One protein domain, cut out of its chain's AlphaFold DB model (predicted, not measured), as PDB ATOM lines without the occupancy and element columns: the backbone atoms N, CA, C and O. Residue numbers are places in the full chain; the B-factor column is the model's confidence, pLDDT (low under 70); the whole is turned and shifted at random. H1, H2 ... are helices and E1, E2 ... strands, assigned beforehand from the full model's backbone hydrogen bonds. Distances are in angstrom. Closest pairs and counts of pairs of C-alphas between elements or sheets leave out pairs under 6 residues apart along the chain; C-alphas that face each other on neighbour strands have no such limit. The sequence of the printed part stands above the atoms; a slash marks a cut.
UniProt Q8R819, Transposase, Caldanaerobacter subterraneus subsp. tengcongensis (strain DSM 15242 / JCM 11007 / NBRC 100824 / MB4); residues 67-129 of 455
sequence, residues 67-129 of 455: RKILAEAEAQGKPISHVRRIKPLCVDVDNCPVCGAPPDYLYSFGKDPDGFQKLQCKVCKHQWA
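Overview. This is residues 67 to 129 of the 455 residues of the protein "Transposase" of Caldanaerobacter subterraneus subsp. tengcongensis (strain DSM 15242 / JCM 11007 / NBRC 100824 / MB4) (UniProt Q8R819). The model has little regular structure: a short helix, H1, at one end, a long unnamed stretch, then a hairpin of two strands, E1 and E2, reaching toward the other end, with the last residues folded back beside E2. The printed part has 63 residues, of which 20 are in the named elements H1, E1, E2, in that order; the class is mixed, and the sheet E1 - E2 is antiparallel. It is only just compact, close to loose, with a radius of gyration of the C-alphas of 12.3 A, and elongated, spanning 39 by 23 by 18 A.

Arrangement. In H1, residues 67 to 75, every O i to N i+4 pair is within hydrogen-bond range. E1, residues 106 to 111, and E2, residues 117 to 121, form a hairpin, their directions at 145 degrees; N 107 and O 120 are 2.9 A apart, within hydrogen-bond range. Residues 119 to 120 of E2 pair antiparallel with residues 127 to 128. H1 and E2 are apart.

Along the chain. H1 begins at C-alpha 67 (14.677, 86.487, 143.494) and measures 12.4 A. E1 measures 14.7 A. E2 measures 13.4 A and ends at C-alpha 121 (11.548, 92.428, 155.020).

Size, cuts and confidence. The C-alphas farthest apart, of Ala 75 and Asp 114, are 39.5 A apart. The printed part has no cut. The link from H1 to E1 is long, 30 residues; that from E1 to E2 is tight. Residue 90 is under 70 in pLDDT.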
ATOM      1  N   ARG A  67      14.797  87.774 144.198       84.00
ATOM      2  CA  ARG A  67      14.677  86.487 143.494       84.00
ATOM      3  C   ARG A  67      15.904  85.607 143.702       84.00
ATOM      4  O   ARG A  67      15.765  84.411 143.933       84.00
ATOM      5  N   LYS A  68      17.099  86.206 143.689       83.75
ATOM      6  CA  LYS A  68      18.356  85.488 143.945       83.75
ATOM      7  C   LYS A  68      18.434  85.000 145.389       83.75
ATOM      8  O   LYS A  68      18.801  83.858 145.623       83.75
ATOM      9  N   ILE A  69      18.002  85.831 146.339       81.19
ATOM     10  CA  ILE A  69      17.977  85.466 147.764       81.19
ATOM     11  C   ILE A  69      16.996  84.312 148.021       81.19
ATOM     12  O   ILE A  69      17.287  83.430 148.824       81.19
ATOM     13  N   LEU A  70      15.840  84.300 147.346       84.88
ATOM     14  CA  LEU A  70      14.888  83.190 147.438       84.88
ATOM     15  C   LEU A  70      15.481  81.891 146.872       84.88
ATOM     16  O   LEU A  70      15.423  80.870 147.551       84.88
ATOM     17  N   ALA A  71      16.118  81.950 145.698       82.75
ATOM     18  CA  ALA A  71      16.762  80.791 145.077       82.75
ATOM     19  C   ALA A  71      17.910  80.220 145.937       82.75
ATOM     20  O   ALA A  71      18.035  79.007 146.087       82.75
ATOM     21  N   GLU A  72      18.722  81.081 146.558       82.12
ATOM     22  CA  GLU A  72      19.777  80.663 147.493       82.12
ATOM     23  C   GLU A  72      19.203  80.004 148.757       82.12
ATOM     24  O   GLU A  72      19.743  79.011 149.245       82.12
ATOM     25  N   ALA A  73      18.097  80.531 149.287       80.50
ATOM     26  CA  ALA A  73      17.440  79.978 150.468       80.50
ATOM     27  C   ALA A  73      16.776  78.615 150.187       80.50
ATOM     28  O   ALA A  73      16.808  77.728 151.044       80.50
ATOM     29  N   GLU A  74      16.222  78.425 148.986       83.06
ATOM     30  CA  GLU A  74      15.723  77.131 148.506       83.06
ATOM     31  C   GLU A  74      16.856  76.114 148.338       83.06
ATOM     32  O   GLU A  74      16.749  75.000 148.852       83.06
ATOM     33  N   ALA A  75      17.980  76.511 147.731       79.94
ATOM     34  CA  ALA A  75      19.158  75.652 147.580       79.94
ATOM     35  C   ALA A  75      19.766  75.214 148.929       79.94
ATOM     36  O   ALA A  75      20.325  74.127 149.039       79.94
ATOM     37  N   GLN A  76      19.630  76.035 149.976       81.38
ATOM     38  CA  GLN A  76      20.065  75.728 151.346       81.38
ATOM     39  C   GLN A  76      19.012  74.964 152.175       81.38
ATOM     40  O   GLN A  76      19.198  74.770 153.380       81.38
ATOM     41  N   GLY A  77      17.893  74.553 151.566       75.56
ATOM     42  CA  GLY A  77      16.837  73.772 152.221       75.56
ATOM     43  C   GLY A  77      15.984  74.560 153.223       75.56
ATOM     44  O   GLY A  77      15.319  73.961 154.068       75.56
ATOM     45  N   LYS A  78      15.994  75.899 153.168       79.81
ATOM     46  CA  LYS A  78      15.212  76.783 154.052       79.81
ATOM     47  C   LYS A  78      14.370  77.769 153.228       79.81
ATOM     48  O   LYS A  78      14.681  78.962 153.210       79.81
ATOM     49  N   PRO A  79      13.291  77.310 152.566       83.62
ATOM     50  CA  PRO A  79      12.472  78.165 151.709       83.62
ATOM     51  C   PRO A  79      11.815  79.304 152.503       83.62
ATOM     52  O   PRO A  79      11.172  79.095 153.538       83.62
ATOM     53  N   ILE A  80      11.958  80.537 152.009       84.12
ATOM     54  CA  ILE A  80      11.371  81.730 152.631       84.12
ATOM     55  C   ILE A  80       9.954  81.924 152.084       84.12
ATOM     56  O   ILE A  80       9.751  82.459 151.000       84.12
ATOM     57  N   SER A  81       8.955  81.523 152.867       83.88
ATOM     58  CA  SER A  81       7.540  81.715 152.528       83.88
ATOM     59  C   SER A  81       7.064  83.160 152.717       83.88
ATOM     60  O   SER A  81       7.647  83.927 153.491       83.88
ATOM     61  N   HIS A  82       5.943  83.516 152.086       86.38
ATOM     62  CA  HIS A  82       5.242  84.782 152.326       86.38
ATOM     63  C   HIS A  82       4.841  84.959 153.799       86.38
ATOM     64  O   HIS A  82       4.773  84.010 154.590       86.38
ATOM     65  N   VAL A  83       4.585  86.203 154.196       84.12
ATOM     66  CA  VAL A  83       4.071  86.525 155.527       84.12
ATOM     67  C   VAL A  83       2.564  86.268 155.541       84.12
ATOM     68  O   VAL A  83       1.810  86.930 154.835       84.12
ATOM     69  N   ARG A  84       2.103  85.339 156.384       79.56
ATOM     70  CA  ARG A  84       0.668  85.150 156.641       79.56
ATOM     71  C   ARG A  84       0.176  86.265 157.562       79.56
ATOM     72  O   ARG A  84       0.537  86.296 158.737       79.56
ATOM     73  N   ARG A  85      -0.607  87.202 157.025       74.94
ATOM     74  CA  ARG A  85      -1.114  88.362 157.768       74.94
ATOM     75  C   ARG A  85      -2.563  88.160 158.187       74.94
ATOM     76  O   ARG A  85      -3.394  87.812 157.361       74.94
ATOM     77  N   ILE A  86      -2.854  88.448 159.455       73.81
ATOM     78  CA  ILE A  86      -4.227  88.510 159.989       73.81
ATOM     79  C   ILE A  86      -4.821  89.918 159.792       73.81
ATOM     80  O   ILE A  86      -6.024  90.070 159.624       73.81
ATOM     81  N   LYS A  87      -3.974  90.959 159.792       73.00
ATOM     82  CA  LYS A  87      -4.351  92.365 159.576       73.00
ATOM     83  C   LYS A  87      -3.521  92.972 158.436       73.00
ATOM     84  O   LYS A  87      -2.352  92.594 158.298       73.00
ATOM     85  N   PRO A  88      -4.083  93.898 157.638       75.31
ATOM     86  CA  PRO A  88      -3.333  94.601 156.599       75.31
ATOM     87  C   PRO A  88      -2.202  95.443 157.205       75.31
ATOM     88  O   PRO A  88      -2.195  95.735 158.405       75.31
ATOM     89  N   LEU A  89      -1.220  95.820 156.382       78.00
ATOM     90  CA  LEU A  89      -0.161  96.729 156.819       78.00
ATOM     91  C   LEU A  89      -0.769  98.086 157.195       78.00
ATOM     92  O   LEU A  89      -1.587  98.627 156.463       78.00
ATOM     93  N   CYS A  90      -0.333  98.657 158.320       68.69
ATOM     94  CA  CYS A  90      -0.796  99.976 158.766       68.69
ATOM     95  C   CYS A  90      -0.262 101.140 157.907       68.69
ATOM     96  O   CYS A  90      -0.609 102.287 158.166       68.69
ATOM     97  N   VAL A  91       0.635 100.865 156.956       75.56
ATOM     98  CA  VAL A  91       1.274 101.855 156.082       75.56
ATOM     99  C   VAL A  91       1.303 101.283 154.672       75.56
ATOM    100  O   VAL A  91       1.678 100.121 154.502       75.56
ATOM    101  N   ASP A  92       0.922 102.099 153.692       77.06
ATOM    102  CA  ASP A  92       0.940 101.721 152.282       77.06
ATOM    103  C   ASP A  92       2.376 101.754 151.739       77.06
ATOM    104  O   ASP A  92       3.078 102.761 151.880       77.06
ATOM    105  N   VAL A  93       2.856 100.618 151.228       77.94
ATOM    106  CA  VAL A  93       4.245 100.432 150.784       77.94
ATOM    107  C   VAL A  93       4.306  99.398 149.665       77.94
ATOM    108  O   VAL A  93       3.979  98.234 149.891       77.94
ATOM    109  N   ASP A  94       4.830  99.800 148.506       78.75
ATOM    110  CA  ASP A  94       4.887  98.952 147.306       78.75
ATOM    111  C   ASP A  94       5.967  97.859 147.374       78.75
ATOM    112  O   ASP A  94       5.708  96.692 147.099       78.75
ATOM    113  N   ASN A  95       7.209  98.189 147.749       87.31
ATOM    114  CA  ASN A  95       8.324  97.231 147.721       87.31
ATOM    115  C   ASN A  95       9.375  97.516 148.803       87.31
ATOM    116  O   ASN A  95       9.520  98.632 149.303       87.31
ATOM    117  N   CYS A  96      10.188  96.505 149.125       83.81
ATOM    118  CA  CYS A  96      11.369  96.688 149.968       83.81
ATOM    119  C   CYS A  96      12.414  97.598 149.281       83.81
ATOM    120  O   CYS A  96      12.851  97.276 148.174       83.81
ATOM    121  N   PRO A  97      12.932  98.650 149.947       79.88
ATOM    122  CA  PRO A  97      13.883  99.593 149.342       79.88
ATOM    123  C   PRO A  97      15.263  98.984 149.042       79.88
ATOM    124  O   PRO A  97      15.990  99.501 148.196       79.88
ATOM    125  N   VAL A  98      15.624  97.889 149.721       80.81
ATOM    126  CA  VAL A  98      16.937  97.236 149.585       80.81
ATOM    127  C   VAL A  98      16.915  96.079 148.595       80.81
ATOM    128  O   VAL A  98      17.865  95.944 147.828       80.81
ATOM    129  N   CYS A  99      15.871  95.238 148.630       83.38
ATOM    130  CA  CYS A  99      15.825  94.026 147.805       83.38
ATOM    131  C   CYS A  99      14.730  93.983 146.728       83.38
ATOM    132  O   CYS A  99      14.669  93.038 145.947       83.38
ATOM    133  N   GLY A 100      13.820  94.959 146.713       84.00
ATOM    134  CA  GLY A 100      12.679  94.973 145.797       84.00
ATOM    135  C   GLY A 100      11.580  93.950 146.106       84.00
ATOM    136  O   GLY A 100      10.620  93.873 145.344       84.00
ATOM    137  N   ALA A 101      11.675  93.185 147.204       86.88
ATOM    138  CA  ALA A 101      10.648  92.206 147.561       86.88
ATOM    139  C   ALA A 101       9.254  92.863 147.660       86.88
ATOM    140  O   ALA A 101       9.158  93.949 148.248       86.88
ATOM    141  N   PRO A 102       8.204  92.228 147.103       86.75
ATOM    142  CA  PRO A 102       6.842  92.753 147.122       86.75
ATOM    143  C   PRO A 102       6.277  92.797 148.548       86.75
ATOM    144  O   PRO A 102       6.870  92.201 149.466       86.75
ATOM    145  N   PRO A 103       5.121  93.458 148.754       84.00
ATOM    146  CA  PRO A 103       4.547  93.647 150.071       84.00
ATOM    147  C   PRO A 103       4.375  92.319 150.789       84.00
ATOM    148  O   PRO A 103       4.628  92.272 151.977       84.00
ATOM    149  N   ASP A 104       4.061  91.222 150.106       85.38
ATOM    150  CA  ASP A 104       3.799  89.903 150.706       85.38
ATOM    151  C   ASP A 104       4.937  89.337 151.572       85.38
ATOM    152  O   ASP A 104       4.710  88.462 152.410       85.38
ATOM    153  N   TYR A 105       6.163  89.837 151.411       86.00
ATOM    154  CA  TYR A 105       7.312  89.453 152.238       86.00
ATOM    155  C   TYR A 105       7.622  90.440 153.371       86.00
ATOM    156  O   TYR A 105       8.619  90.275 154.075       86.00
ATOM    157  N   LEU A 106       6.815  91.482 153.554       87.50
ATOM    158  CA  LEU A 106       7.014  92.517 154.566       87.50
ATOM    159  C   LEU A 106       6.155  92.239 155.804       87.50
ATOM    160  O   LEU A 106       5.036  91.740 155.703       87.50
ATOM    161  N   TYR A 107       6.634  92.579 156.994       86.06
ATOM    162  CA  TYR A 107       5.824  92.487 158.209       86.06
ATOM    163  C   TYR A 107       6.130  93.622 159.178       86.06
ATOM    164  O   TYR A 107       7.234  94.166 159.194       86.06
ATOM    165  N   SER A 108       5.134  93.994 159.978       84.81
ATOM    166  CA  SER A 108       5.272  95.007 161.023       84.81
ATOM    167  C   SER A 108       6.172  94.483 162.141       84.81
ATOM    168  O   SER A 108       5.849  93.473 162.760       84.81
ATOM    169  N   PHE A 109       7.289  95.165 162.402       85.06
ATOM    170  CA  PHE A 109       8.289  94.741 163.394       85.06
ATOM    171  C   PHE A 109       8.201  95.516 164.722       85.06
ATOM    172  O   PHE A 109       8.755  95.094 165.729       85.06
ATOM    173  N   GLY A 110       7.505  96.655 164.741       85.06
ATOM    174  CA  GLY A 110       7.334  97.494 165.933       85.06
ATOM    175  C   GLY A 110       7.291  98.978 165.580       85.06
ATOM    176  O   GLY A 110       7.133  99.319 164.412       85.06
ATOM    177  N   LYS A 111       7.448  99.865 166.565       83.88
ATOM    178  CA  LYS A 111       7.579 101.314 166.342       83.88
ATOM    179  C   LYS A 111       9.017 101.778 166.588       83.88
ATOM    180  O   LYS A 111       9.745 101.183 167.378       83.88
ATOM    181  N   ASP A 112       9.449 102.802 165.863       80.69
ATOM    182  CA  ASP A 112      10.672 103.550 166.161       80.69
ATOM    183  C   ASP A 112      10.520 104.365 167.454       80.69
ATOM    184  O   ASP A 112       9.387 104.611 167.875       80.69
ATOM    185  N   PRO A 113      11.632 104.814 168.072       79.38
ATOM    186  CA  PRO A 113      11.595 105.714 169.230       79.38
ATOM    187  C   PRO A 113      10.745 106.971 168.989       79.38
ATOM    188  O   PRO A 113      10.100 107.467 169.903       79.38
ATOM    189  N   ASP A 114      10.684 107.426 167.735       78.25
ATOM    190  CA  ASP A 114       9.894 108.577 167.283       78.25
ATOM    191  C   ASP A 114       8.411 108.231 166.993       78.25
ATOM    192  O   ASP A 114       7.670 109.044 166.450       78.25
ATOM    193  N   GLY A 115       7.967 107.001 167.282       80.25
ATOM    194  CA  GLY A 115       6.574 106.558 167.138       80.25
ATOM    195  C   GLY A 115       6.154 106.048 165.750       80.25
ATOM    196  O   GLY A 115       5.041 105.535 165.612       80.25
ATOM    197  N   PHE A 116       7.020 106.119 164.731       84.19
ATOM    198  CA  PHE A 116       6.722 105.622 163.377       84.19
ATOM    199  C   PHE A 116       6.709 104.089 163.301       84.19
ATOM    200  O   PHE A 116       7.555 103.423 163.893       84.19
ATOM    201  N   GLN A 117       5.786 103.515 162.525       85.56
ATOM    202  CA  GLN A 117       5.715 102.068 162.295       85.56
ATOM    203  C   GLN A 117       6.939 101.573 161.503       85.56
ATOM    204  O   GLN A 117       7.155 101.992 160.366       85.56
ATOM    205  N   LYS A 118       7.707 100.636 162.074       87.88
ATOM    206  CA  LYS A 118       8.771  99.902 161.381       87.88
ATOM    207  C   LYS A 118       8.218  98.680 160.665       87.88
ATOM    208  O   LYS A 118       7.431  97.909 161.231       87.88
ATOM    209  N   LEU A 119       8.709  98.472 159.454       88.00
ATOM    210  CA  LEU A 119       8.539  97.257 158.672       88.00
ATOM    211  C   LEU A 119       9.865  96.503 158.604       88.00
ATOM    212  O   LEU A 119      10.931  97.117 158.556       88.00
ATOM    213  N   GLN A 120       9.798  95.174 158.569       87.88
ATOM    214  CA  GLN A 120      10.931  94.310 158.271       87.88
ATOM    215  C   GLN A 120      10.637  93.449 157.045       87.88
ATOM    216  O   GLN A 120       9.570  92.849 156.920       87.88
ATOM    217  N   CYS A 121      11.608  93.358 156.139       88.25
ATOM    218  CA  CYS A 121      11.548  92.428 155.020       88.25
ATOM    219  C   CYS A 121      11.982  91.029 155.470       88.25
ATOM    220  O   CYS A 121      13.075  90.861 156.003       88.25
ATOM    221  N   LYS A 122      11.171  90.003 155.206       86.62
ATOM    222  CA  LYS A 122      11.495  88.602 155.512       86.62
ATOM    223  C   LYS A 122      12.612  88.041 154.619       86.62
ATOM    224  O   LYS A 122      13.352  87.176 155.071       86.62
ATOM    225  N   VAL A 123      12.770  88.572 153.399       85.75
ATOM    226  CA  VAL A 123      13.803  88.142 152.435       85.75
ATOM    227  C   VAL A 123      15.185  88.674 152.820       85.75
ATOM    228  O   VAL A 123      16.107  87.898 153.035       85.75
ATOM    229  N   CYS A 124      15.347  89.995 152.954       83.94
ATOM    230  CA  CYS A 124      16.660  90.601 153.217       83.94
ATOM    231  C   CYS A 124      16.893  91.022 154.677       83.94
ATOM    232  O   CYS A 124      17.938  91.592 154.982       83.94
ATOM    233  N   LYS A 125      15.919  90.792 155.570       86.81
ATOM    234  CA  LYS A 125      15.918  91.207 156.989       86.81
ATOM    235  C   LYS A 125      16.055  92.715 157.229       86.81
ATOM    236  O   LYS A 125      16.152  93.126 158.384       86.81
ATOM    237  N   HIS A 126      16.015  93.538 156.181       85.44
ATOM    238  CA  HIS A 126      16.116  94.991 156.285       85.44
ATOM    239  C   HIS A 126      14.917  95.576 157.038       85.44
ATOM    240  O   HIS A 126      13.776  95.215 156.747       85.44
ATOM    241  N   GLN A 127      15.195  96.482 157.975       87.56
ATOM    242  CA  GLN A 127      14.203  97.193 158.776       87.56
ATOM    243  C   GLN A 127      14.199  98.674 158.401       87.56
ATOM    244  O   GLN A 127      15.262  99.291 158.335       87.56
ATOM    245  N   TRP A 128      13.018  99.250 158.181       86.38
ATOM    246  CA  TRP A 128      12.860 100.683 157.925       86.38
ATOM    247  C   TRP A 128      11.493 101.183 158.393       86.38
ATOM    248  O   TRP A 128      10.557 100.399 158.547       86.38
ATOM    249  N   ALA A 129      11.370 102.492 158.610       86.38
ATOM    250  CA  ALA A 129      10.111 103.153 158.937       86.38
ATOM    251  C   ALA A 129       9.670 104.028 157.749       86.38
ATOM    252  O   ALA A 129      10.275 105.077 157.534       86.38
TER     253      ALA A 129